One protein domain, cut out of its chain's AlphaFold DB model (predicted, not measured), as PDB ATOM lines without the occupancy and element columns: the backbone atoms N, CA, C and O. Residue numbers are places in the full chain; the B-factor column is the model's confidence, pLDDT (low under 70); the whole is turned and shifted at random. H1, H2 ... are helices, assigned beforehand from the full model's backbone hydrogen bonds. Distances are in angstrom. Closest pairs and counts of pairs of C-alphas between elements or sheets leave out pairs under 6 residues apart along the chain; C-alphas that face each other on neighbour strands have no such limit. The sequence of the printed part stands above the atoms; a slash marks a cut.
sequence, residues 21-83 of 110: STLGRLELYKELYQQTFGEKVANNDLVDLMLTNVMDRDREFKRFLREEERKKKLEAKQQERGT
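AT A GLANCE: This is residues 21 to 83 of the 110 residues of an uncharacterized protein of Halomonas sp. KO116 (UniProt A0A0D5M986). The long helix H3 sticks out as a free arm from an open zigzag; it meets H2 near their ends as a corner, and H1 crosses the other end of H2. The printed part has 63 residues, with three named helices in the order H1, H2, H3, which hold 54 of them, and no named strand; its class is all helix. The whole is extended, with a radius of gyration of the C-alphas of 19.6 A and spans of 58 by 21 by 19 A.

IN THESE COORDINATES: H3, residues 59 to 82, is 34.9 A long and ends at C-alpha 82 (69.395, 167.398, 99.084). H2 is residues 43 to 55, 18.3 A. H1, residues 21 to 37, 24.5 A, begins at C-alpha 21 (89.232, 131.766, 62.637).

HOW THE PARTS SIT: H3 is close to H2 but not clearly touching; their closest C-alphas, Phe 61 and Met 55, are 6.6 A apart. Their lines are about perpendicular, at 79 degrees. Residues 43 to 46 of H2 touch residues 26 to 30 of H1, closest at the C-alphas of Leu 46 and Lys 30, 7.4 A. These lines are about perpendicular, at 83 degrees. H1 and H3 are apart. In H1, H2 and H3 every O i to N i+4 pair is within hydrogen-bond range.

THE WHOLE: The C-alphas farthest apart, of Gln 35 and Thr 83, are 59.6 A apart. The printed part has no cut, and both links are tight. Confidence is under 70 at residues 79 to 83.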
ATOM      1  N   SER A  21      87.896 132.019  62.081       96.12
ATOM      2  CA  SER A  21      89.232 131.766  62.637       96.12
ATOM      3  C   SER A  21      89.285 131.858  64.166       96.12
ATOM      4  O   SER A  21      90.126 131.230  64.811       96.12
ATOM      5  N   THR A  22      88.404 132.643  64.781       94.44
ATOM      6  CA  THR A  22      88.269 132.721  66.239       94.44
ATOM      7  C   THR A  22      87.476 131.536  66.776       94.44
ATOM      8  O   THR A  22      87.880 130.973  67.788       94.44
ATOM      9  N   LEU A  23      86.422 131.102  66.079       93.50
ATOM     10  CA  LEU A  23      85.679 129.888  66.433       93.50
ATOM     11  C   LEU A  23      86.571 128.641  66.373       93.50
ATOM     12  O   LEU A  23      86.598 127.872  67.329       93.50
ATOM     13  N   GLY A  24      87.375 128.489  65.316       95.06
ATOM     14  CA  GLY A  24      88.322 127.376  65.204       95.06
ATOM     15  C   GLY A  24      89.339 127.348  66.350       95.06
ATOM     16  O   GLY A  24      89.605 126.299  66.930       95.06
ATOM     17  N   ARG A  25      89.859 128.516  66.753       95.56
ATOM     18  CA  ARG A  25      90.745 128.627  67.925       95.56
ATOM     19  C   ARG A  25      90.035 128.289  69.237       95.56
ATOM     20  O   ARG A  25      90.661 127.698  70.111       95.56
ATOM     21  N   LEU A  26      88.761 128.656  69.377       94.31
ATOM     22  CA  LEU A  26      87.971 128.363  70.573       94.31
ATOM     23  C   LEU A  26      87.742 126.855  70.743       94.31
ATOM     24  O   LEU A  26      87.902 126.353  71.852       94.31
ATOM     25  N   GLU A  27      87.430 126.129  69.665       94.56
ATOM     26  CA  GLU A  27      87.268 124.667  69.724       94.56
ATOM     27  C   GLU A  27      88.590 123.960  70.064       94.56
ATOM     28  O   GLU A  27      88.618 123.131  70.970       94.56
ATOM     29  N   LEU A  28      89.717 124.354  69.455       95.31
ATOM     30  CA  LEU A  28      91.032 123.798  69.815       95.31
ATOM     31  C   LEU A  28      91.397 124.068  71.281       95.31
ATOM     32  O   LEU A  28      91.925 123.203  71.982       95.31
ATOM     33  N   TYR A  29      91.118 125.279  71.764       93.81
ATOM     34  CA  TYR A  29      91.385 125.639  73.152       93.81
ATOM     35  C   TYR A  29      90.512 124.841  74.127       93.81
ATOM     36  O   TYR A  29      90.985 124.405  75.177       93.81
ATOM     37  N   LYS A  30      89.253 124.593  73.760       93.94
ATOM     38  CA  LYS A  30      88.350 123.720  74.505       93.94
ATOM     39  C   LYS A  30      88.865 122.290  74.565       93.94
ATOM     40  O   LYS A  30      88.900 121.733  75.657       93.94
ATOM     41  N   GLU A  31      89.288 121.710  73.446       94.50
ATOM     42  CA  GLU A  31      89.875 120.365  73.422       94.50
ATOM     43  C   GLU A  31      91.083 120.265  74.360       94.50
ATOM     44  O   GLU A  31      91.137 119.369  75.202       94.50
ATOM     45  N   LEU A  32      92.003 121.234  74.291       93.19
ATOM     46  CA  LEU A  32      93.160 121.306  75.185       93.19
ATOM     47  C   LEU A  32      92.746 121.376  76.662       93.19
ATOM     48  O   LEU A  32      93.314 120.674  77.501       93.19
ATOM     49  N   TYR A  33      91.762 122.216  76.993       91.56
ATOM     50  CA  TYR A  33      91.264 122.355  78.362       91.56
ATOM     51  C   TYR A  33      90.677 121.034  78.873       91.56
ATOM     52  O   TYR A  33      91.040 120.568  79.952       91.56
ATOM     53  N   GLN A  34      89.827 120.391  78.069       92.19
ATOM     54  CA  GLN A  34      89.211 119.109  78.414       92.19
ATOM     55  C   GLN A  34      90.259 118.006  78.601       92.19
ATOM     56  O   GLN A  34      90.159 117.227  79.543       92.19
ATOM     57  N   GLN A  35      91.293 117.959  77.756       93.44
ATOM     58  CA  GLN A  35      92.403 117.009  77.905       93.44
ATOM     59  C   GLN A  35      93.225 117.264  79.173       93.44
ATOM     60  O   GLN A  35      93.633 116.320  79.843       93.44
ATOM     61  N   THR A  36      93.461 118.533  79.509       91.56
ATOM     62  CA  THR A  36      94.309 118.920  80.646       91.56
ATOM     63  C   THR A  36      93.620 118.674  81.987       91.56
ATOM     64  O   THR A  36      94.267 118.247  82.941       91.56
ATOM     65  N   PHE A  37      92.319 118.958  82.073       87.75
ATOM     66  CA  PHE A  37      91.577 118.946  83.339       87.75
ATOM     67  C   PHE A  37      90.567 117.796  83.456       87.75
ATOM     68  O   PHE A  37      90.029 117.577  84.535       87.75
ATOM     69  N   GLY A  38      90.308 117.046  82.379       87.19
ATOM     70  CA  GLY A  38      89.364 115.921  82.374       87.19
ATOM     71  C   GLY A  38      87.888 116.324  82.482       87.19
ATOM     72  O   GLY A  38      87.025 115.461  82.627       87.19
ATOM     73  N   GLU A  39      87.578 117.619  82.406       86.81
ATOM     74  CA  GLU A  39      86.229 118.157  82.579       86.81
ATOM     75  C   GLU A  39      85.654 118.643  81.255       86.81
ATOM     76  O   GLU A  39      86.315 119.358  80.505       86.81
ATOM     77  N   LYS A  40      84.390 118.304  80.982       87.81
ATOM     78  CA  LYS A  40      83.656 118.892  79.859       87.81
ATOM     79  C   LYS A  40      83.314 120.340  80.182       87.81
ATOM     80  O   LYS A  40      82.706 120.621  81.208       87.81
ATOM     81  N   VAL A  41      83.630 121.227  79.249       87.31
ATOM     82  CA  VAL A  41      83.365 122.662  79.361       87.31
ATOM     83  C   VAL A  41      82.525 123.149  78.182       87.31
ATOM     84  O   VAL A  41      82.739 122.718  77.041       87.31
ATOM     85  N   ALA A  42      81.558 124.028  78.449       89.81
ATOM     86  CA  ALA A  42      80.765 124.674  77.411       89.81
ATOM     87  C   ALA A  42      81.508 125.884  76.821       89.81
ATOM     88  O   ALA A  42      82.272 126.560  77.508       89.81
ATOM     89  N   ASN A  43      81.234 126.206  75.552       89.38
ATOM     90  CA  ASN A  43      81.855 127.355  74.879       89.38
ATOM     91  C   ASN A  43      81.561 128.668  75.621       89.38
ATOM     92  O   ASN A  43      82.441 129.515  75.732       89.38
ATOM     93  N   ASN A  44      80.354 128.813  76.176       88.75
ATOM     94  CA  ASN A  44      79.967 130.004  76.932       88.75
ATOM     95  C   ASN A  44      80.818 130.192  78.192       88.75
ATOM     96  O   ASN A  44      81.256 131.306  78.446       88.75
ATOM     97  N   ASP A  45      81.093 129.120  78.938       88.44
ATOM     98  CA  ASP A  45      81.895 129.203  80.165       88.44
ATOM     99  C   ASP A  45      83.365 129.526  79.850       88.44
ATOM    100  O   ASP A  45      84.029 130.264  80.573       88.44
ATOM    101  N   LEU A  46      83.867 129.011  78.726       89.81
ATOM    102  CA  LEU A  46      85.189 129.347  78.204       89.81
ATOM    103  C   LEU A  46      85.296 130.817  77.804       89.81
ATOM    104  O   LEU A  46      86.252 131.490  78.184       89.81
ATOM    105  N   VAL A  47      84.321 131.321  77.047       91.00
ATOM    106  CA  VAL A  47      84.282 132.728  76.632       91.00
ATOM    107  C   VAL A  47      84.158 133.641  77.850       91.00
ATOM    108  O   VAL A  47      84.885 134.628  77.930       91.00
ATOM    109  N   ASP A  48      83.313 133.289  78.818       90.00
ATOM    110  CA  ASP A  48      83.159 134.017  80.080       90.00
ATOM    111  C   ASP A  48      84.477 134.083  80.868       90.00
ATOM    112  O   ASP A  48      84.940 135.163  81.244       90.00
ATOM    113  N   LEU A  49      85.167 132.947  81.011       89.31
ATOM    114  CA  LEU A  49      86.489 132.885  81.633       89.31
ATOM    115  C   LEU A  49      87.516 133.750  80.887       89.31
ATOM    116  O   LEU A  49      88.332 134.428  81.514       89.31
ATOM    117  N   MET A  50      87.520 133.721  79.552       91.25
ATOM    118  CA  MET A  50      88.443 134.520  78.741       91.25
ATOM    119  C   MET A  50      88.170 136.019  78.894       91.25
ATOM    120  O   MET A  50      89.115 136.781  79.099       91.25
ATOM    121  N   LEU A  51      86.904 136.441  78.849       91.88
ATOM    122  CA  LEU A  51      86.504 137.837  79.044       91.88
ATOM    123  C   LEU A  51      86.851 138.324  80.449       91.88
ATOM    124  O   LEU A  51      87.486 139.370  80.582       91.88
ATOM    125  N   THR A  52      86.528 137.532  81.472       91.44
ATOM    126  CA  THR A  52      86.874 137.825  82.867       91.44
ATOM    127  C   THR A  52      88.381 138.009  83.017       91.44
ATOM    128  O   THR A  52      88.831 139.030  83.523       91.44
ATOM    129  N   ASN A  53      89.190 137.093  82.474       92.12
ATOM    130  CA  ASN A  53      90.649 137.211  82.522       92.12
ATOM    131  C   ASN A  53      91.188 138.458  81.806       92.12
ATOM    132  O   ASN A  53      92.188 139.024  82.250       92.12
ATOM    133  N   VAL A  54      90.579 138.866  80.689       94.94
ATOM    134  CA  VAL A  54      90.967 140.089  79.973       94.94
ATOM    135  C   VAL A  54      90.639 141.316  80.821       94.94
ATOM    136  O   VAL A  54      91.531 142.119  81.094       94.94
ATOM    137  N   MET A  55      89.400 141.422  81.307       94.25
ATOM    138  CA  MET A  55      88.938 142.541  82.135       94.25
ATOM    139  C   MET A  55      89.720 142.645  83.452       94.25
ATOM    140  O   MET A  55      90.139 143.730  83.854       94.25
ATOM    141  N   ASP A  56      90.017 141.513  84.088       91.94
ATOM    142  CA  ASP A  56      90.801 141.445  85.321       91.94
ATOM    143  C   ASP A  56      92.284 141.762  85.124       91.94
ATOM    144  O   ASP A  56      93.003 141.988  86.099       91.94
ATOM    145  N   ARG A  57      92.801 141.778  83.899       94.06
ATOM    146  CA  ARG A  57      94.192 142.178  83.629       94.06
ATOM    147  C   ARG A  57      94.294 143.606  83.113       94.06
ATOM    148  O   ARG A  57      95.366 144.205  83.218       94.06
ATOM    149  N   ASP A  58      93.190 144.164  82.636       96.88
ATOM    150  CA  ASP A  58      93.115 145.525  82.136       96.88
ATOM    151  C   ASP A  58      93.197 146.550  83.286       96.88
ATOM    152  O   ASP A  58      92.293 146.727  84.110       96.88
ATOM    153  N   ARG A  59      94.341 147.241  83.361       96.44
ATOM    154  CA  ARG A  59      94.602 148.262  84.386       96.44
ATOM    155  C   ARG A  59      93.725 149.497  84.208       96.44
ATOM    156  O   ARG A  59      93.370 150.117  85.214       96.44
ATOM    157  N   GLU A  60      93.413 149.860  82.968       97.12
ATOM    158  CA  GLU A  60      92.583 151.018  82.651       97.12
ATOM    159  C   GLU A  60      91.137 150.730  83.022       97.12
ATOM    160  O   GLU A  60      90.530 151.525  83.740       97.12
ATOM    161  N   PHE A  61      90.635 149.543  82.677       96.25
ATOM    162  CA  PHE A  61      89.304 149.108  83.085       96.25
ATOM    163  C   PHE A  61      89.148 149.100  84.611       96.25
ATOM    164  O   PHE A  61      88.204 149.672  85.155       96.25
ATOM    165  N   LYS A  62      90.132 148.570  85.348       95.75
ATOM    166  CA  LYS A  62      90.120 148.633  86.821       95.75
ATOM    167  C   LYS A  62      90.143 150.054  87.368       95.75
ATOM    168  O   LYS A  62      89.554 150.322  88.417       95.75
ATOM    169  N   ARG A  63      90.886 150.957  86.725       97.00
ATOM    170  CA  ARG A  63      90.919 152.366  87.123       97.00
ATOM    171  C   ARG A  63      89.550 153.004  86.906       97.00
ATOM    172  O   ARG A  63      89.056 153.648  87.827       97.00
ATOM    173  N   PHE A  64      88.943 152.757  85.752       96.75
ATOM    174  CA  PHE A  64      87.609 153.223  85.408       96.75
ATOM    175  C   PHE A  64      86.557 152.741  86.416       96.75
ATOM    176  O   PHE A  64      85.814 153.559  86.951       96.75
ATOM    177  N   LEU A  65      86.560 151.454  86.787       95.12
ATOM    178  CA  LEU A  65      85.640 150.910  87.797       95.12
ATOM    179  C   LEU A  65      85.727 151.653  89.142       95.12
ATOM    180  O   LEU A  65      84.701 151.983  89.735       95.12
ATOM    181  N   ARG A  66      86.943 151.971  89.611       95.06
ATOM    182  CA  ARG A  66      87.143 152.744  90.853       95.06
ATOM    183  C   ARG A  66      86.658 154.188  90.736       95.06
ATOM    184  O   ARG A  66      86.191 154.762  91.719       95.06
ATOM    185  N   GLU A  67      86.825 154.803  89.569       96.25
ATOM    186  CA  GLU A  67      86.363 156.170  89.312       96.25
ATOM    187  C   GLU A  67      84.832 156.238  89.277       96.25
ATOM    188  O   GLU A  67      84.254 157.085  89.961       96.25
ATOM    189  N   GLU A  68      84.179 155.293  88.599       95.69
ATOM    190  CA  GLU A  68      82.720 155.147  88.587       95.69
ATOM    191  C   GLU A  68      82.152 154.886  89.990       95.69
ATOM    192  O   GLU A  68      81.171 155.511  90.394       95.69
ATOM    193  N   GLU A  69      82.791 154.024  90.788       93.69
ATOM    194  CA  GLU A  69      82.375 153.782  92.173       93.69
ATOM    195  C   GLU A  69      82.493 155.054  93.033       93.69
ATOM    196  O   GLU A  69      81.593 155.375  93.817       93.69
ATOM    197  N   ARG A  70      83.579 155.823  92.869       93.94
ATOM    198  CA  ARG A  70      83.761 157.105  93.566       93.94
ATOM    199  C   ARG A  70      82.683 158.108  93.161       93.94
ATOM    200  O   ARG A  70      82.147 158.789  94.034       93.94
ATOM    201  N   LYS A  71      82.358 158.192  91.870       94.69
ATOM    202  CA  LYS A  71      81.319 159.085  91.349       94.69
ATOM    203  C   LYS A  71      79.948 158.741  91.933       94.69
ATOM    204  O   LYS A  71      79.323 159.617  92.523       94.69
ATOM    205  N   LYS A  72      79.548 157.465  91.911       93.06
ATOM    206  CA  LYS A  72      78.287 157.003  92.523       93.06
ATOM    207  C   LYS A  72      78.200 157.331  94.015       93.06
ATOM    208  O   LYS A  72      77.160 157.777  94.488       93.06
ATOM    209  N   LYS A  73      79.300 157.179  94.765       92.38
ATOM    210  CA  LYS A  73      79.354 157.561  96.191       92.38
ATOM    211  C   LYS A  73      79.179 159.067  96.405       92.38
ATOM    212  O   LYS A  73      78.580 159.472  97.398       92.38
ATOM    213  N   LEU A  74      79.719 159.901  95.516       89.44
ATOM    214  CA  LEU A  74      79.557 161.356  95.587       89.44
ATOM    215  C   LEU A  74      78.134 161.794  95.223       89.44
ATOM    216  O   LEU A  74      77.601 162.691  95.871       89.44
ATOM    217  N   GLU A  75      77.522 161.153  94.230       87.94
ATOM    218  CA  GLU A  75      76.128 161.389  93.838       87.94
ATOM    219  C   GLU A  75      75.161 160.984  94.959       87.94
ATOM    220  O   GLU A  75      74.316 161.788  95.348       87.94
ATOM    221  N   ALA A  76      75.360 159.812  95.574       88.38
ATOM    222  CA  ALA A  76      74.568 159.370  96.723       88.38
ATOM    223  C   ALA A  76      74.647 160.361  97.901       88.38
ATOM    224  O   ALA A  76      73.623 160.763  98.449       88.38
ATOM    225  N   LYS A  77      75.850 160.854  98.233       85.62
ATOM    226  CA  LYS A  77      76.042 161.852  99.303       85.62
ATOM    227  C   LYS A  77      75.390 163.208  99.007       85.62
ATOM    228  O   LYS A  77      74.978 163.900  99.936       85.62
ATOM    229  N   GLN A  78      75.324 163.621  97.740       75.44
ATOM    230  CA  GLN A  78      74.632 164.856  97.349       75.44
ATOM    231  C   GLN A  78      73.111 164.693  97.401       75.44
ATOM    232  O   GLN A  78      72.417 165.617  97.817       75.44
ATOM    233  N   GLN A  79      72.597 163.515  97.054       69.38
ATOM    234  CA  GLN A  79      71.169 163.216  97.124       69.38
ATOM    235  C   GLN A  79      70.670 163.117  98.579       69.38
ATOM    236  O   GLN A  79      69.588 163.614  98.897       69.38
ATOM    237  N   GLU A  80      71.495 162.593  99.491       62.50
ATOM    238  CA  GLU A  80      71.226 162.601 100.938       62.50
ATOM    239  C   GLU A  80      71.285 164.018 101.541       62.50
ATOM    240  O   GLU A  80      70.452 164.371 102.372       62.50
ATOM    241  N   ARG A  81      72.201 164.885 101.080       60.12
ATOM    242  CA  ARG A  81      72.224 166.309 101.483       60.12
ATOM    243  C   ARG A  81      71.096 167.148 100.871       60.12
ATOM    244  O   ARG A  81      70.776 168.199 101.414       60.12
ATOM    245  N   GLY A  82      70.501 166.711  99.761       54.47
ATOM    246  CA  GLY A  82      69.395 167.398  99.084       54.47
ATOM    247  C   GLY A  82      67.999 167.048  99.613       54.47
ATOM    248  O   GLY A  82      67.043 167.754  99.307       54.47
ATOM    249  N   THR A  83      67.865 165.980 100.404       52.81
ATOM    250  CA  THR A  83      66.580 165.513 100.966       52.81
ATOM    251  C   THR A  83      66.402 165.835 102.452       52.81
ATOM    252  O   THR A  83      65.331 165.606 103.006       52.81
TER     253      THR A  83